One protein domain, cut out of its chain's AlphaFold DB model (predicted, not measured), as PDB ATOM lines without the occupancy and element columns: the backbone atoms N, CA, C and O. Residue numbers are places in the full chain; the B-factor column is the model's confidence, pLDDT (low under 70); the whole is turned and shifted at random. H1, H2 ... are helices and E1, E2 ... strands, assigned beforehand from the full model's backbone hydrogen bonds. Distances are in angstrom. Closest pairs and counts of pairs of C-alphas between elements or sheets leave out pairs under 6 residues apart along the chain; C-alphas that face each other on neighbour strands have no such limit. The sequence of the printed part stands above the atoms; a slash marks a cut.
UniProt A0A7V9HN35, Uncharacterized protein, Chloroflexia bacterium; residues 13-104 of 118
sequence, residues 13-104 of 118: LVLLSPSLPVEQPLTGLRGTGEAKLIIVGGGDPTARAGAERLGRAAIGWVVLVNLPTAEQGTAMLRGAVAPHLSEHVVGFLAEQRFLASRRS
ATOM      1  N   LEU A  13      27.149 -26.599  45.509       92.12
ATOM      2  CA  LEU A  13      26.994 -26.935  46.922       92.12
ATOM      3  C   LEU A  13      25.688 -27.697  47.148       92.12
ATOM      4  O   LEU A  13      24.655 -27.357  46.575       92.12
ATOM      5  N   VAL A  14      25.738 -28.690  48.033       94.94
ATOM      6  CA  VAL A  14      24.561 -29.398  48.546       94.94
ATOM      7  C   VAL A  14      24.519 -29.185  50.053       94.94
ATOM      8  O   VAL A  14      25.478 -29.504  50.753       94.94
ATOM      9  N   LEU A  15      23.422 -28.616  50.542       94.88
ATOM     10  CA  LEU A  15      23.227 -28.241  51.937       94.88
ATOM     11  C   LEU A  15      22.059 -29.049  52.509       94.88
ATOM     12  O   LEU A  15      20.931 -28.921  52.038       94.88
ATOM     13  N   LEU A  16      22.336 -29.869  53.524       95.75
ATOM     14  CA  LEU A  16      21.333 -30.685  54.214       95.75
ATOM     15  C   LEU A  16      20.951 -30.017  55.535       95.75
ATOM     16  O   LEU A  16      21.779 -29.928  56.439       95.75
ATOM     17  N   SER A  17      19.709 -29.550  55.625       94.38
ATOM     18  CA  SER A  17      19.131 -28.833  56.769       94.38
ATOM     19  C   SER A  17      20.061 -27.759  57.347       94.38
ATOM     20  O   SER A  17      20.407 -27.818  58.529       94.38
ATOM     21  N   PRO A  18      20.518 -26.786  56.533       91.50
ATOM     22  CA  PRO A  18      21.444 -25.772  57.014       91.50
ATOM     23  C   PRO A  18      20.795 -24.937  58.122       91.50
ATOM     24  O   PRO A  18      19.759 -24.305  57.919       91.50
ATOM     25  N   SER A  19      21.433 -24.897  59.290       84.31
ATOM     26  CA  SER A  19      21.025 -24.034  60.395       84.31
ATOM     27  C   SER A  19      21.730 -22.686  60.293       84.31
ATOM     28  O   SER A  19      22.961 -22.623  60.290       84.31
ATOM     29  N   LEU A  20      20.957 -21.603  60.255       78.19
ATOM     30  CA  LEU A  20      21.479 -20.251  60.415       78.19
ATOM     31  C   LEU A  20      21.139 -19.737  61.815       78.19
ATOM     32  O   LEU A  20      19.978 -19.849  62.213       78.19
ATOM     33  N   PRO A  21      22.079 -19.102  62.534       74.50
ATOM     34  CA  PRO A  21      21.733 -18.371  63.744       74.50
ATOM     35  C   PRO A  21      20.702 -17.283  63.412       74.50
ATOM     36  O   PRO A  21      20.791 -16.615  62.376       74.50
ATOM     37  N   VAL A  22      19.695 -17.112  64.270       67.19
ATOM     38  CA  VAL A  22      18.536 -16.239  64.007       67.19
ATOM     39  C   VAL A  22      18.961 -14.794  63.728       67.19
ATOM     40  O   VAL A  22      18.388 -14.165  62.842       67.19
ATOM     41  N   GLU A  23      20.022 -14.315  64.373       71.38
ATOM     42  CA  GLU A  23      20.452 -12.912  64.306       71.38
ATOM     43  C   GLU A  23      21.671 -12.657  63.416       71.38
ATOM     44  O   GLU A  23      22.182 -11.541  63.365       71.38
ATOM     45  N   GLN A  24      22.168 -13.668  62.698       70.00
ATOM     46  CA  GLN A  24      23.381 -13.471  61.914       70.00
ATOM     47  C   GLN A  24      23.084 -12.657  60.641       70.00
ATOM     48  O   GLN A  24      22.241 -13.073  59.835       70.00
ATOM     49  N   PRO A  25      23.776 -11.522  60.413       69.12
ATOM     50  CA  PRO A  25      23.616 -10.746  59.192       69.12
ATOM     51  C   PRO A  25      23.959 -11.597  57.966       69.12
ATOM     52  O   PRO A  25      25.082 -12.075  57.807       69.12
ATOM     53  N   LEU A  26      22.997 -11.756  57.056       70.69
ATOM     54  CA  LEU A  26      23.173 -12.566  55.842       70.69
ATOM     55  C   LEU A  26      24.118 -11.904  54.821       70.69
ATOM     56  O   LEU A  26      24.495 -12.525  53.830       70.69
ATOM     57  N   THR A  27      24.514 -10.649  55.053       64.00
ATOM     58  CA  THR A  27      25.467  -9.898  54.224       64.00
ATOM     59  C   THR A  27      26.826 -10.590  54.121       64.00
ATOM     60  O   THR A  27      27.448 -10.511  53.066       64.00
ATOM     61  N   GLY A  28      27.241 -11.329  55.157       59.12
ATOM     62  CA  GLY A  28      28.465 -12.139  55.156       59.12
ATOM     63  C   GLY A  28      28.331 -13.518  54.494       59.12
ATOM     64  O   GLY A  28      29.336 -14.170  54.245       59.12
ATOM     65  N   LEU A  29      27.111 -13.968  54.171       60.00
ATOM     66  CA  LEU A  29      26.844 -15.285  53.564       60.00
ATOM     67  C   LEU A  29      26.758 -15.233  52.033       60.00
ATOM     68  O   LEU A  29      26.346 -16.191  51.372       60.00
ATOM     69  N   ARG A  30      27.157 -14.099  51.454       63.56
ATOM     70  CA  ARG A  30      27.249 -13.879  50.014       63.56
ATOM     71  C   ARG A  30      28.447 -14.652  49.460       63.56
ATOM     72  O   ARG A  30      29.535 -14.114  49.306       63.56
ATOM     73  N   GLY A  31      28.234 -15.942  49.205       65.88
ATOM     74  CA  GLY A  31      29.213 -16.806  48.542       65.88
ATOM     75  C   GLY A  31      29.511 -16.356  47.110       65.88
ATOM     76  O   GLY A  31      28.871 -15.456  46.566       65.88
ATOM     77  N   THR A  32      30.450 -17.029  46.455       71.44
ATOM     78  CA  THR A  32      31.000 -16.614  45.157       71.44
ATOM     79  C   THR A  32      30.080 -16.901  43.953       71.44
ATOM     80  O   THR A  32      30.478 -16.713  42.803       71.44
ATOM     81  N   GLY A  33      28.822 -17.283  44.198       82.62
ATOM     82  CA  GLY A  33      27.783 -17.479  43.178       82.62
ATOM     83  C   GLY A  33      27.586 -18.925  42.715       82.62
ATOM     84  O   GLY A  33      26.914 -19.149  41.712       82.62
ATOM     85  N   GLU A  34      28.157 -19.904  43.421       87.88
ATOM     86  CA  GLU A  34      27.991 -21.337  43.143       87.88
ATOM     87  C   GLU A  34      26.513 -21.715  43.126       87.88
ATOM     88  O   GLU A  34      25.737 -21.205  43.941       87.88
ATOM     89  N   ALA A  35      26.137 -22.655  42.259       92.31
ATOM     90  CA  ALA A  35      24.817 -23.258  42.316       92.31
ATOM     91  C   ALA A  35      24.630 -23.997  43.647       92.31
ATOM     92  O   ALA A  35      25.549 -24.671  44.124       92.31
ATOM     93  N   LYS A  36      23.443 -23.888  44.245       93.94
ATOM     94  CA  LYS A  36      23.147 -24.490  45.550       93.94
ATOM     95  C   LYS A  36      21.885 -25.328  45.474       93.94
ATOM     96  O   LYS A  36      20.854 -24.851  45.010       93.94
ATOM     97  N   LEU A  37      21.962 -26.537  46.005       97.00
ATOM     98  CA  LEU A  37      20.807 -27.333  46.381       97.00
ATOM     99  C   LEU A  37      20.679 -27.293  47.904       97.00
ATOM    100  O   LEU A  37      21.601 -27.686  48.613       97.00
ATOM    101  N   ILE A  38      19.544 -26.816  48.400       97.06
ATOM    102  CA  ILE A  38      19.193 -26.797  49.818       97.06
ATOM    103  C   ILE A  38      18.073 -27.811  50.023       97.06
ATOM    104  O   ILE A  38      17.024 -27.692  49.398       97.06
ATOM    105  N   ILE A  39      18.284 -28.792  50.893       98.25
ATOM    106  CA  ILE A  39      17.281 -29.804  51.241       98.25
ATOM    107  C   ILE A  39      16.966 -29.669  52.725       98.25
ATOM    108  O   ILE A  39      17.884 -29.609  53.539       98.25
ATOM    109  N   VAL A  40      15.685 -29.630  53.081       97.75
ATOM    110  CA  VAL A  40      15.220 -29.529  54.470       97.75
ATOM    111  C   VAL A  40      14.039 -30.470  54.707       97.75
ATOM    112  O   VAL A  40      13.250 -30.718  53.792       97.75
ATOM    113  N   GLY A  41      13.913 -30.994  55.928       96.94
ATOM    114  CA  GLY A  41      12.709 -31.697  56.361       96.94
ATOM    115  C   GLY A  41      11.601 -30.702  56.702       96.94
ATOM    116  O   GLY A  41      11.772 -29.840  57.564       96.94
ATOM    117  N   GLY A  42      10.459 -30.811  56.034       94.88
ATOM    118  CA  GLY A  42       9.341 -29.872  56.135       94.88
ATOM    119  C   GLY A  42       8.501 -29.962  57.391       94.88
ATOM    120  O   GLY A  42       7.674 -29.079  57.616       94.88
ATOM    121  N   GLY A  43       8.709 -30.997  58.204       94.44
ATOM    122  CA  GLY A  43       8.048 -31.160  59.496       94.44
ATOM    123  C   GLY A  43       8.528 -30.172  60.563       94.44
ATOM    124  O   GLY A  43       7.844 -30.013  61.567       94.44
ATOM    125  N   ASP A  44       9.658 -29.487  60.345       93.00
ATOM    126  CA  ASP A  44      10.163 -28.421  61.217       93.00
ATOM    127  C   ASP A  44       9.999 -27.042  60.535       93.00
ATOM    128  O   ASP A  44      10.759 -26.695  59.620       93.00
ATOM    129  N   PRO A  45       9.024 -26.218  60.970       92.38
ATOM    130  CA  PRO A  45       8.796 -24.889  60.406       92.38
ATOM    131  C   PRO A  45       9.982 -23.933  60.565       92.38
ATOM    132  O   PRO A  45      10.200 -23.095  59.689       92.38
ATOM    133  N   THR A  46      10.750 -24.051  61.652       91.88
ATOM    134  CA  THR A  46      11.902 -23.187  61.934       91.88
ATOM    135  C   THR A  46      13.055 -23.525  61.001       91.88
ATOM    136  O   THR A  46      13.634 -22.626  60.385       91.88
ATOM    137  N   ALA A  47      13.351 -24.817  60.829       92.44
ATOM    138  CA  ALA A  47      14.357 -25.269  59.871       92.44
ATOM    139  C   ALA A  47      13.991 -24.839  58.442       92.44
ATOM    140  O   ALA A  47      14.828 -24.284  57.722       92.44
ATOM    141  N   ARG A  48      12.721 -25.012  58.052       93.69
ATOM    142  CA  ARG A  48      12.211 -24.580  56.745       93.69
ATOM    143  C   ARG A  48      12.371 -23.075  56.528       93.69
ATOM    144  O   ARG A  48      12.944 -22.666  55.522       93.69
ATOM    145  N   ALA A  49      11.934 -22.251  57.480       92.88
ATOM    146  CA  ALA A  49      12.066 -20.797  57.390       92.88
ATOM    147  C   ALA A  49      13.541 -20.353  57.319       92.88
ATOM    148  O   ALA A  49      13.886 -19.436  56.568       92.88
ATOM    149  N   GLY A  50      14.430 -21.026  58.058       91.81
ATOM    150  CA  GLY A  50      15.875 -20.805  57.995       91.81
ATOM    151  C   GLY A  50      16.457 -21.107  56.611       91.81
ATOM    152  O   GLY A  50      17.200 -20.287  56.067       91.81
ATOM    153  N   ALA A  51      16.067 -22.234  56.013       93.50
ATOM    154  CA  ALA A  51      16.477 -22.633  54.669       93.50
ATOM    155  C   ALA A  51      15.956 -21.667  53.587       93.50
ATOM    156  O   ALA A  51      16.716 -21.252  52.713       93.50
ATOM    157  N   GLU A  52      14.695 -21.234  53.678       93.19
ATOM    158  CA  GLU A  52      14.108 -20.226  52.781       93.19
ATOM    159  C   GLU A  52      14.817 -18.870  52.900       93.19
ATOM    160  O   GLU A  52      15.075 -18.191  51.902       93.19
ATOM    161  N   ARG A  53      15.157 -18.460  54.126       91.19
ATOM    162  CA  ARG A  53      15.922 -17.237  54.381       91.19
ATOM    163  C   ARG A  53      17.328 -17.324  53.788       91.19
ATOM    164  O   ARG A  53      17.769 -16.365  53.155       91.19
ATOM    165  N   LEU A  54      18.006 -18.462  53.946       90.00
ATOM    166  CA  LEU A  54      19.307 -18.712  53.325       90.00
ATOM    167  C   LEU A  54      19.212 -18.657  51.797       90.00
ATOM    168  O   LEU A  54      20.015 -17.978  51.160       90.00
ATOM    169  N   GLY A  55      18.214 -19.327  51.214       90.56
ATOM    170  CA  GLY A  55      18.004 -19.358  49.769       90.56
ATOM    171  C   GLY A  55      17.781 -17.968  49.174       90.56
ATOM    172  O   GLY A  55      18.383 -17.642  48.157       90.56
ATOM    173  N   ARG A  56      17.001 -17.112  49.848       90.38
ATOM    174  CA  ARG A  56      16.775 -15.717  49.424       90.38
ATOM    175  C   ARG A  56      18.015 -14.829  49.522       90.38
ATOM    176  O   ARG A  56      18.120 -13.862  48.774       90.38
ATOM    177  N   ALA A  57      18.921 -15.113  50.453       87.75
ATOM    178  CA  ALA A  57      20.139 -14.325  50.634       87.75
ATOM    179  C   ALA A  57      21.324 -14.808  49.788       87.75
ATOM    180  O   ALA A  57      22.304 -14.077  49.623       87.75
ATOM    181  N   ALA A  58      21.259 -16.034  49.275       87.25
ATOM    182  CA  ALA A  58      22.319 -16.612  48.475       87.25
ATOM    183  C   ALA A  58      22.455 -15.917  47.111       87.25
ATOM    184  O   ALA A  58      21.481 -15.536  46.468       87.25
ATOM    185  N   ILE A  59      23.700 -15.800  46.648       85.50
ATOM    186  CA  ILE A  59      24.025 -15.371  45.285       85.50
ATOM    187  C   ILE A  59      24.097 -16.607  44.386       85.50
ATOM    188  O   ILE A  59      24.664 -17.631  44.787       85.50
ATOM    189  N   GLY A  60      23.578 -16.484  43.164       85.81
ATOM    190  CA  GLY A  60      23.588 -17.541  42.155       85.81
ATOM    191  C   GLY A  60      22.292 -18.346  42.125       85.81
ATOM    192  O   GLY A  60      21.289 -17.975  42.730       85.81
ATOM    193  N   TRP A  61      22.306 -19.446  41.376       91.38
ATOM    194  CA  TRP A  61      21.139 -20.311  41.240       91.38
ATOM    195  C   TRP A  61      20.943 -21.166  42.495       91.38
ATOM    196  O   TRP A  61      21.887 -21.795  42.980       91.38
ATOM    197  N   VAL A  62      19.716 -21.190  43.014       94.44
ATOM    198  CA  VAL A  62      19.350 -21.939  44.217       94.44
ATOM    199  C   VAL A  62      18.126 -22.791  43.931       94.44
ATOM    200  O   VAL A  62      17.123 -22.296  43.421       94.44
ATOM    201  N   VAL A  63      18.202 -24.056  44.325       96.94
ATOM    202  CA  VAL A  63      17.069 -24.976  44.395       96.94
ATOM    203  C   VAL A  63      16.827 -25.294  45.862       96.94
ATOM    204  O   VAL A  63      17.749 -25.709  46.562       96.94
ATOM    205  N   LEU A  64      15.596 -25.095  46.330       97.50
ATOM    206  CA  LEU A  64      15.168 -25.477  47.673       97.50
ATOM    207  C   LEU A  64      14.167 -26.628  47.568       97.50
ATOM    208  O   LEU A  64      13.138 -26.497  46.908       97.50
ATOM    209  N   VAL A  65      14.475 -27.740  48.226       97.88
ATOM    210  CA  VAL A  65      13.627 -28.930  48.298       97.88
ATOM    211  C   VAL A  65      13.152 -29.106  49.729       97.88
ATOM    212  O   VAL A  65      13.952 -29.169  50.664       97.88
ATOM    213  N   ASN A  66      11.837 -29.215  49.879       97.38
ATOM    214  CA  ASN A  66      11.191 -29.474  51.148       97.38
ATOM    215  C   ASN A  66      10.644 -30.907  51.160       97.38
ATOM    216  O   ASN A  66       9.679 -31.200  50.455       97.38
ATOM    217  N   LEU A  67      11.274 -31.799  51.924       97.56
ATOM    218  CA  LEU A  67      10.869 -33.203  52.002       97.56
ATOM    219  C   LEU A  67       9.814 -33.394  53.101       97.56
ATOM    220  O   LEU A  67       9.929 -32.773  54.156       97.56
ATOM    221  N   PRO A  68       8.805 -34.262  52.920       96.56
ATOM    222  CA  PRO A  68       7.730 -34.466  53.894       96.56
ATOM    223  C   PRO A  68       8.187 -35.328  55.089       96.56
ATOM    224  O   PRO A  68       7.671 -36.415  55.327       96.56
ATOM    225  N   THR A  69       9.185 -34.860  55.839       96.25
ATOM    226  CA  THR A  69       9.739 -35.515  57.034       96.25
ATOM    227  C   THR A  69      10.052 -34.488  58.121       96.25
ATOM    228  O   THR A  69      10.315 -33.322  57.826       96.25
ATOM    229  N   ALA A  70      10.042 -34.919  59.382       95.31
ATOM    230  CA  ALA A  70      10.562 -34.132  60.501       95.31
ATOM    231  C   ALA A  70      12.088 -34.268  60.663       95.31
ATOM    232  O   ALA A  70      12.710 -33.461  61.350       95.31
ATOM    233  N   GLU A  71      12.695 -35.283  60.044       96.38
ATOM    234  CA  GLU A  71      14.135 -35.532  60.114       96.38
ATOM    235  C   GLU A  71      14.942 -34.394  59.480       96.38
ATOM    236  O   GLU A  71      14.526 -33.785  58.496       96.38
ATOM    237  N   GLN A  72      16.136 -34.142  60.023       95.75
ATOM    238  CA  GLN A  72      17.041 -33.097  59.549       95.75
ATOM    239  C   GLN A  72      18.464 -33.631  59.347       95.75
ATOM    240  O   GLN A  72      18.876 -34.635  59.936       95.75
ATOM    241  N   GLY A  73      19.237 -32.938  58.516       94.06
ATOM    242  CA  GLY A  73      20.642 -33.224  58.258       94.06
ATOM    243  C   GLY A  73      20.846 -34.640  57.726       94.06
ATOM    244  O   GLY A  73      20.134 -35.105  56.839       94.06
ATOM    245  N   THR A  74      21.820 -35.349  58.290       94.25
ATOM    246  CA  THR A  74      22.136 -36.728  57.894       94.25
ATOM    247  C   THR A  74      21.108 -37.751  58.374       94.25
ATOM    248  O   THR A  74      21.121 -38.878  57.883       94.25
ATOM    249  N   ALA A  75      20.190 -37.398  59.282       95.25
ATOM    250  CA  ALA A  75      19.114 -38.307  59.679       95.25
ATOM    251  C   ALA A  75      18.203 -38.648  58.488       95.25
ATOM    252  O   ALA A  75      17.843 -39.811  58.329       95.25
ATOM    253  N   MET A  76      17.972 -37.686  57.584       95.25
ATOM    254  CA  MET A  76      17.199 -37.888  56.350       95.25
ATOM    255  C   MET A  76      17.794 -38.956  55.420       95.25
ATOM    256  O   MET A  76      17.079 -39.516  54.597       95.25
ATOM    257  N   LEU A  77      19.096 -39.257  55.537       94.75
ATOM    258  CA  LEU A  77      19.761 -40.308  54.750       94.75
ATOM    259  C   LEU A  77      19.429 -41.721  55.243       94.75
ATOM    260  O   LEU A  77      19.743 -42.690  54.559       94.75
ATOM    261  N   ARG A  78      18.844 -41.847  56.437       93.94
ATOM    262  CA  ARG A  78      18.480 -43.133  57.048       93.94
ATOM    263  C   ARG A  78      16.970 -43.345  57.139       93.94
ATOM    264  O   ARG A  78      16.553 -44.456  57.450       93.94
ATOM    265  N   GLY A  79      16.174 -42.306  56.900       92.06
ATOM    266  CA  GLY A  79      14.721 -42.368  56.992       92.06
ATOM    267  C   GLY A  79      14.020 -42.680  55.675       92.06
ATOM    268  O   GLY A  79      14.633 -42.962  54.644       92.06
ATOM    269  N   ALA A  80      12.691 -42.582  55.710       95.81
ATOM    270  CA  ALA A  80      11.820 -42.943  54.590       95.81
ATOM    271  C   ALA A  80      12.032 -42.080  53.332       95.81
ATOM    272  O   ALA A  80      11.737 -42.520  52.225       95.81
ATOM    273  N   VAL A  81      12.562 -40.862  53.485       96.88
ATOM    274  CA  VAL A  81      12.794 -39.928  52.370       96.88
ATOM    275  C   VAL A  81      14.174 -40.077  51.718       96.88
ATOM    276  O   VAL A  81      14.473 -39.357  50.763       96.88
ATOM    277  N   ALA A  82      15.025 -40.989  52.204       97.44
ATOM    278  CA  ALA A  82      16.392 -41.157  51.712       97.44
ATOM    279  C   ALA A  82      16.499 -41.404  50.187       97.44
ATOM    280  O   ALA A  82      17.397 -40.815  49.566       97.44
ATOM    281  N   PRO A  83      15.604 -42.190  49.542       97.69
ATOM    282  CA  PRO A  83      15.612 -42.342  48.085       97.69
ATOM    283  C   PRO A  83      15.401 -41.009  47.356       97.69
ATOM    284  O   PRO A  83      16.203 -40.649  46.499       97.69
ATOM    285  N   HIS A  84      14.405 -40.220  47.768       97.44
ATOM    286  CA  HIS A  84      14.103 -38.925  47.146       97.44
ATOM    287  C   HIS A  84      15.203 -37.890  47.369       97.44
ATOM    288  O   HIS A  84      15.557 -37.142  46.458       97.44
ATOM    289  N   LEU A  85      15.801 -37.866  48.564       97.38
ATOM    290  CA  LEU A  85      16.975 -37.034  48.823       97.38
ATOM    291  C   LEU A  85      18.093 -37.379  47.828       97.38
ATOM    292  O   LEU A  85      18.661 -36.481  47.204       97.38
ATOM    293  N   SER A  86      18.371 -38.671  47.643       97.06
ATOM    294  CA  SER A  86      19.408 -39.147  46.724       97.06
ATOM    295  C   SER A  86      19.113 -38.765  45.272       97.06
ATOM    296  O   SER A  86      20.010 -38.283  44.582       97.06
ATOM    297  N   GLU A  87      17.864 -38.904  44.821       97.75
ATOM    298  CA  GLU A  87      17.417 -38.491  43.482       97.75
ATOM    299  C   GLU A  87      17.673 -37.002  43.231       97.75
ATOM    300  O   GLU A  87      18.281 -36.636  42.220       97.75
ATOM    301  N   HIS A  88      17.293 -36.134  44.174       97.94
ATOM    302  CA  HIS A  88      17.530 -34.695  44.057       97.94
ATOM    303  C   HIS A  88      19.020 -34.350  44.010       97.94
ATOM    304  O   HIS A  88      19.433 -33.530  43.187       97.94
ATOM    305  N   VAL A  89      19.837 -34.980  44.861       96.94
ATOM    306  CA  VAL A  89      21.286 -34.743  44.891       96.94
ATOM    307  C   VAL A  89      21.945 -35.195  43.590       96.94
ATOM    308  O   VAL A  89      22.703 -34.432  42.988       96.94
ATOM    309  N   VAL A  90      21.653 -36.413  43.129       97.00
ATOM    310  CA  VAL A  90      22.232 -36.961  41.897       97.00
ATOM    311  C   VAL A  90      21.797 -36.141  40.686       97.00
ATOM    312  O   VAL A  90      22.653 -35.747  39.892       97.00
ATOM    313  N   GLY A  91      20.502 -35.827  40.567       97.12
ATOM    314  CA  GLY A  91      19.963 -35.032  39.464       97.12
ATOM    315  C   GLY A  91      20.580 -33.636  39.401       97.12
ATOM    316  O   GLY A  91      21.051 -33.208  38.347       97.12
ATOM    317  N   PHE A  92      20.678 -32.953  40.544       96.62
ATOM    318  CA  PHE A  92      21.314 -31.641  40.620       96.62
ATOM    319  C   PHE A  92      22.789 -31.687  40.202       96.62
ATOM    320  O   PHE A  92      23.224 -30.879  39.382       96.62
ATOM    321  N   LEU A  93      23.570 -32.642  40.713       94.81
ATOM    322  CA  LEU A  93      24.989 -32.751  40.368       94.81
ATOM    323  C   LEU A  93      25.210 -33.140  38.898       94.81
ATOM    324  O   LEU A  93      26.162 -32.655  38.283       94.81
ATOM    325  N   ALA A  94      24.355 -33.995  38.330       93.81
ATOM    326  CA  ALA A  94      24.393 -34.335  36.910       93.81
ATOM    327  C   ALA A  94      24.154 -33.095  36.036       93.81
ATOM    328  O   ALA A  94      24.950 -32.823  35.135       93.81
ATOM    329  N   GLU A  95      23.141 -32.295  36.372       93.44
ATOM    330  CA  GLU A  95      22.846 -31.036  35.686       93.44
ATOM    331  C   GLU A  95      24.023 -30.055  35.776       93.44
ATOM    332  O   GLU A  95      24.464 -29.502  34.770       93.44
ATOM    333  N   GLN A  96      24.621 -29.887  36.961       91.62
ATOM    334  CA  GLN A  96      25.761 -28.975  37.114       91.62
ATOM    335  C   GLN A  96      26.989 -29.421  36.316       91.62
ATOM    336  O   GLN A  96      27.680 -28.584  35.731       91.62
ATOM    337  N   ARG A  97      27.251 -30.731  36.226       88.81
ATOM    338  CA  ARG A  97      28.315 -31.265  35.359       88.81
ATOM    339  C   ARG A  97      28.021 -31.007  33.883       88.81
ATOM    340  O   ARG A  97      28.924 -30.594  33.153       88.81
ATOM    341  N   PHE A  98      26.776 -31.204  33.451       88.81
ATOM    342  CA  PHE A  98      26.359 -30.919  32.080       88.81
ATOM    343  C   PHE A  98      26.559 -29.435  31.733       88.81
ATOM    344  O   PHE A  98      27.246 -29.117  30.757       88.81
ATOM    345  N   LEU A  99      26.073 -28.520  32.574       88.12
ATOM    346  CA  LEU A  99      26.225 -27.074  32.377       88.12
ATOM    347  C   LEU A  99      27.693 -26.621  32.390       88.12
ATOM    348  O   LEU A  99      28.082 -25.764  31.591       88.12
ATOM    349  N   ALA A 100      28.529 -27.211  33.248       83.88
ATOM    350  CA  ALA A 100      29.964 -26.937  33.263       83.88
ATOM    351  C   ALA A 100      30.637 -27.356  31.943       83.88
ATOM    352  O   ALA A 100      31.392 -26.573  31.369       83.88
ATOM    353  N   SER A 101      30.312 -28.544  31.414       78.88
ATOM    354  CA  SER A 101      30.878 -29.028  30.143       78.88
ATOM    355  C   SER A 101      30.525 -28.126  28.952       78.88
ATOM    356  O   SER A 101      31.394 -27.796  28.141       78.88
ATOM    357  N   ARG A 102      29.281 -27.623  28.906       76.31
ATOM    358  CA  ARG A 102      28.807 -26.670  27.890       76.31
ATOM    359  C   ARG A 102      29.545 -25.331  27.940       76.31
ATOM    360  O   ARG A 102      29.900 -24.809  26.889       76.31
ATOM    361  N   ARG A 103      29.807 -24.784  29.134       67.81
ATOM    362  CA  ARG A 103      30.555 -23.519  29.293       67.81
ATOM    363  C   ARG A 103      32.014 -23.632  28.862       67.81
ATOM    364  O   ARG A 103      32.568 -22.668  28.352       67.81
ATOM    365  N   SER A 104      32.626 -24.797  29.050       60.50
ATOM    366  CA  SER A 104      34.019 -25.039  28.664       60.50
ATOM    367  C   SER A 104      34.200 -25.393  27.182       60.50
ATOM    368  O   SER A 104      35.322 -25.686  26.782       60.50
TER     369      SER A 104
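What this domain is: This is residues 13 to 104 of the 118 residues of an uncharacterized protein of Chloroflexia bacterium (UniProt A0A7V9HN35). A small sheet of three parallel strands makes the middle layer of a flat sandwich, with the long helix H4 along one face and H2 along the other, and residues 97 to 104, mostly the last turns of H4, stick out beyond the body. Short H3 sits near one end of the sheet on the same face as H4, while the loop with short H1 reaches out past the sheet to one end of H2. The printed part has 92 residues with four named helices and three named strands, in the order E1, H1, E2, H2, E3, H3, H4; the class is mixed, and the sheet runs E1, E2, E3. The whole is compact, with a radius of gyration of the C-alphas of 13.7 A, and spans 40 by 34 by 15 A.

How they stand to each other: In the sheet, E2, residues 35 to 41, is the inner strand, and E1, residues 13 to 16, and E3, residues 62 to 67, are the edge strands. E1 and E2 are parallel at 7 degrees, with N 15 and O 37 within hydrogen-bond range at 2.8 A. E2 and E3 are parallel at 17 degrees, with N 38 and O 63 at 2.8 A and N 67 and O 40 at 2.9 A. H2, residues 45 to 57, is on one face at a height over the sheet of 9.5 A, over E2 and E3; it runs along the strands, at 6 degrees to E2 on the local plane, and its closest C-alphas to E2 are those of Arg 48 and Val 40, 6.2 A. H4, residues 82 to 103, is on the opposite face at a height of 9.7 A, over E2 and along the strands, at 5 degrees to E2 on the local plane; its closest C-alphas to E2 are those of Phe 92 and Leu 37, 7.2 A. These are three layers, helices on both faces of a sheet. H3, residues 73 to 77, is on the same face as H4; H3 and H4 only just touch, with 3 pairs of C-alphas within 8 A, and only at the corner by their link, the closest being Met 76 and Ala 82, 5.7 A. H1, residues 26 to 29, is not on the sheet; it touches H2 at residues 54 to 57 alone, the closest C-alphas being those of Leu 26 and Ala 57, 6.3 A. E1, H1, E2 and E2, H2, E3 are strand-helix-strand units, two parallel neighbour strands with a helix between, each with a right-handed crossover. In H2 and H4 every O i to N i+4 pair is within hydrogen-bond range; in H3 0 of 1 is, beside 2 of 2 O i to N i+3 pairs, and H1 is too short for an O i to N i+4 pair.

Where its parts are: E2 measures 20.4 A from first to last C-alpha, E3 16.1 A and E1 10.0 A, E1 beginning at C-alpha 13 (26.994, -26.935, 46.922). H4 measures 31.8 A and ends at C-alpha 103 (30.555, -23.519, 29.293). H2 measures 18.3 A from C-alpha 45 (8.796, -24.889, 60.406), H3 8.0 A and H1 5.1 A.

The domain as a whole: The C-alphas of Gly 43 and Ser 104, the two farthest apart, are 40.8 A apart. The printed part has no cut, and no link is long. The mean pLDDT of the printed part is 89.0; residues 22, 25, 27 to 31 and 103 to 104 are under 70.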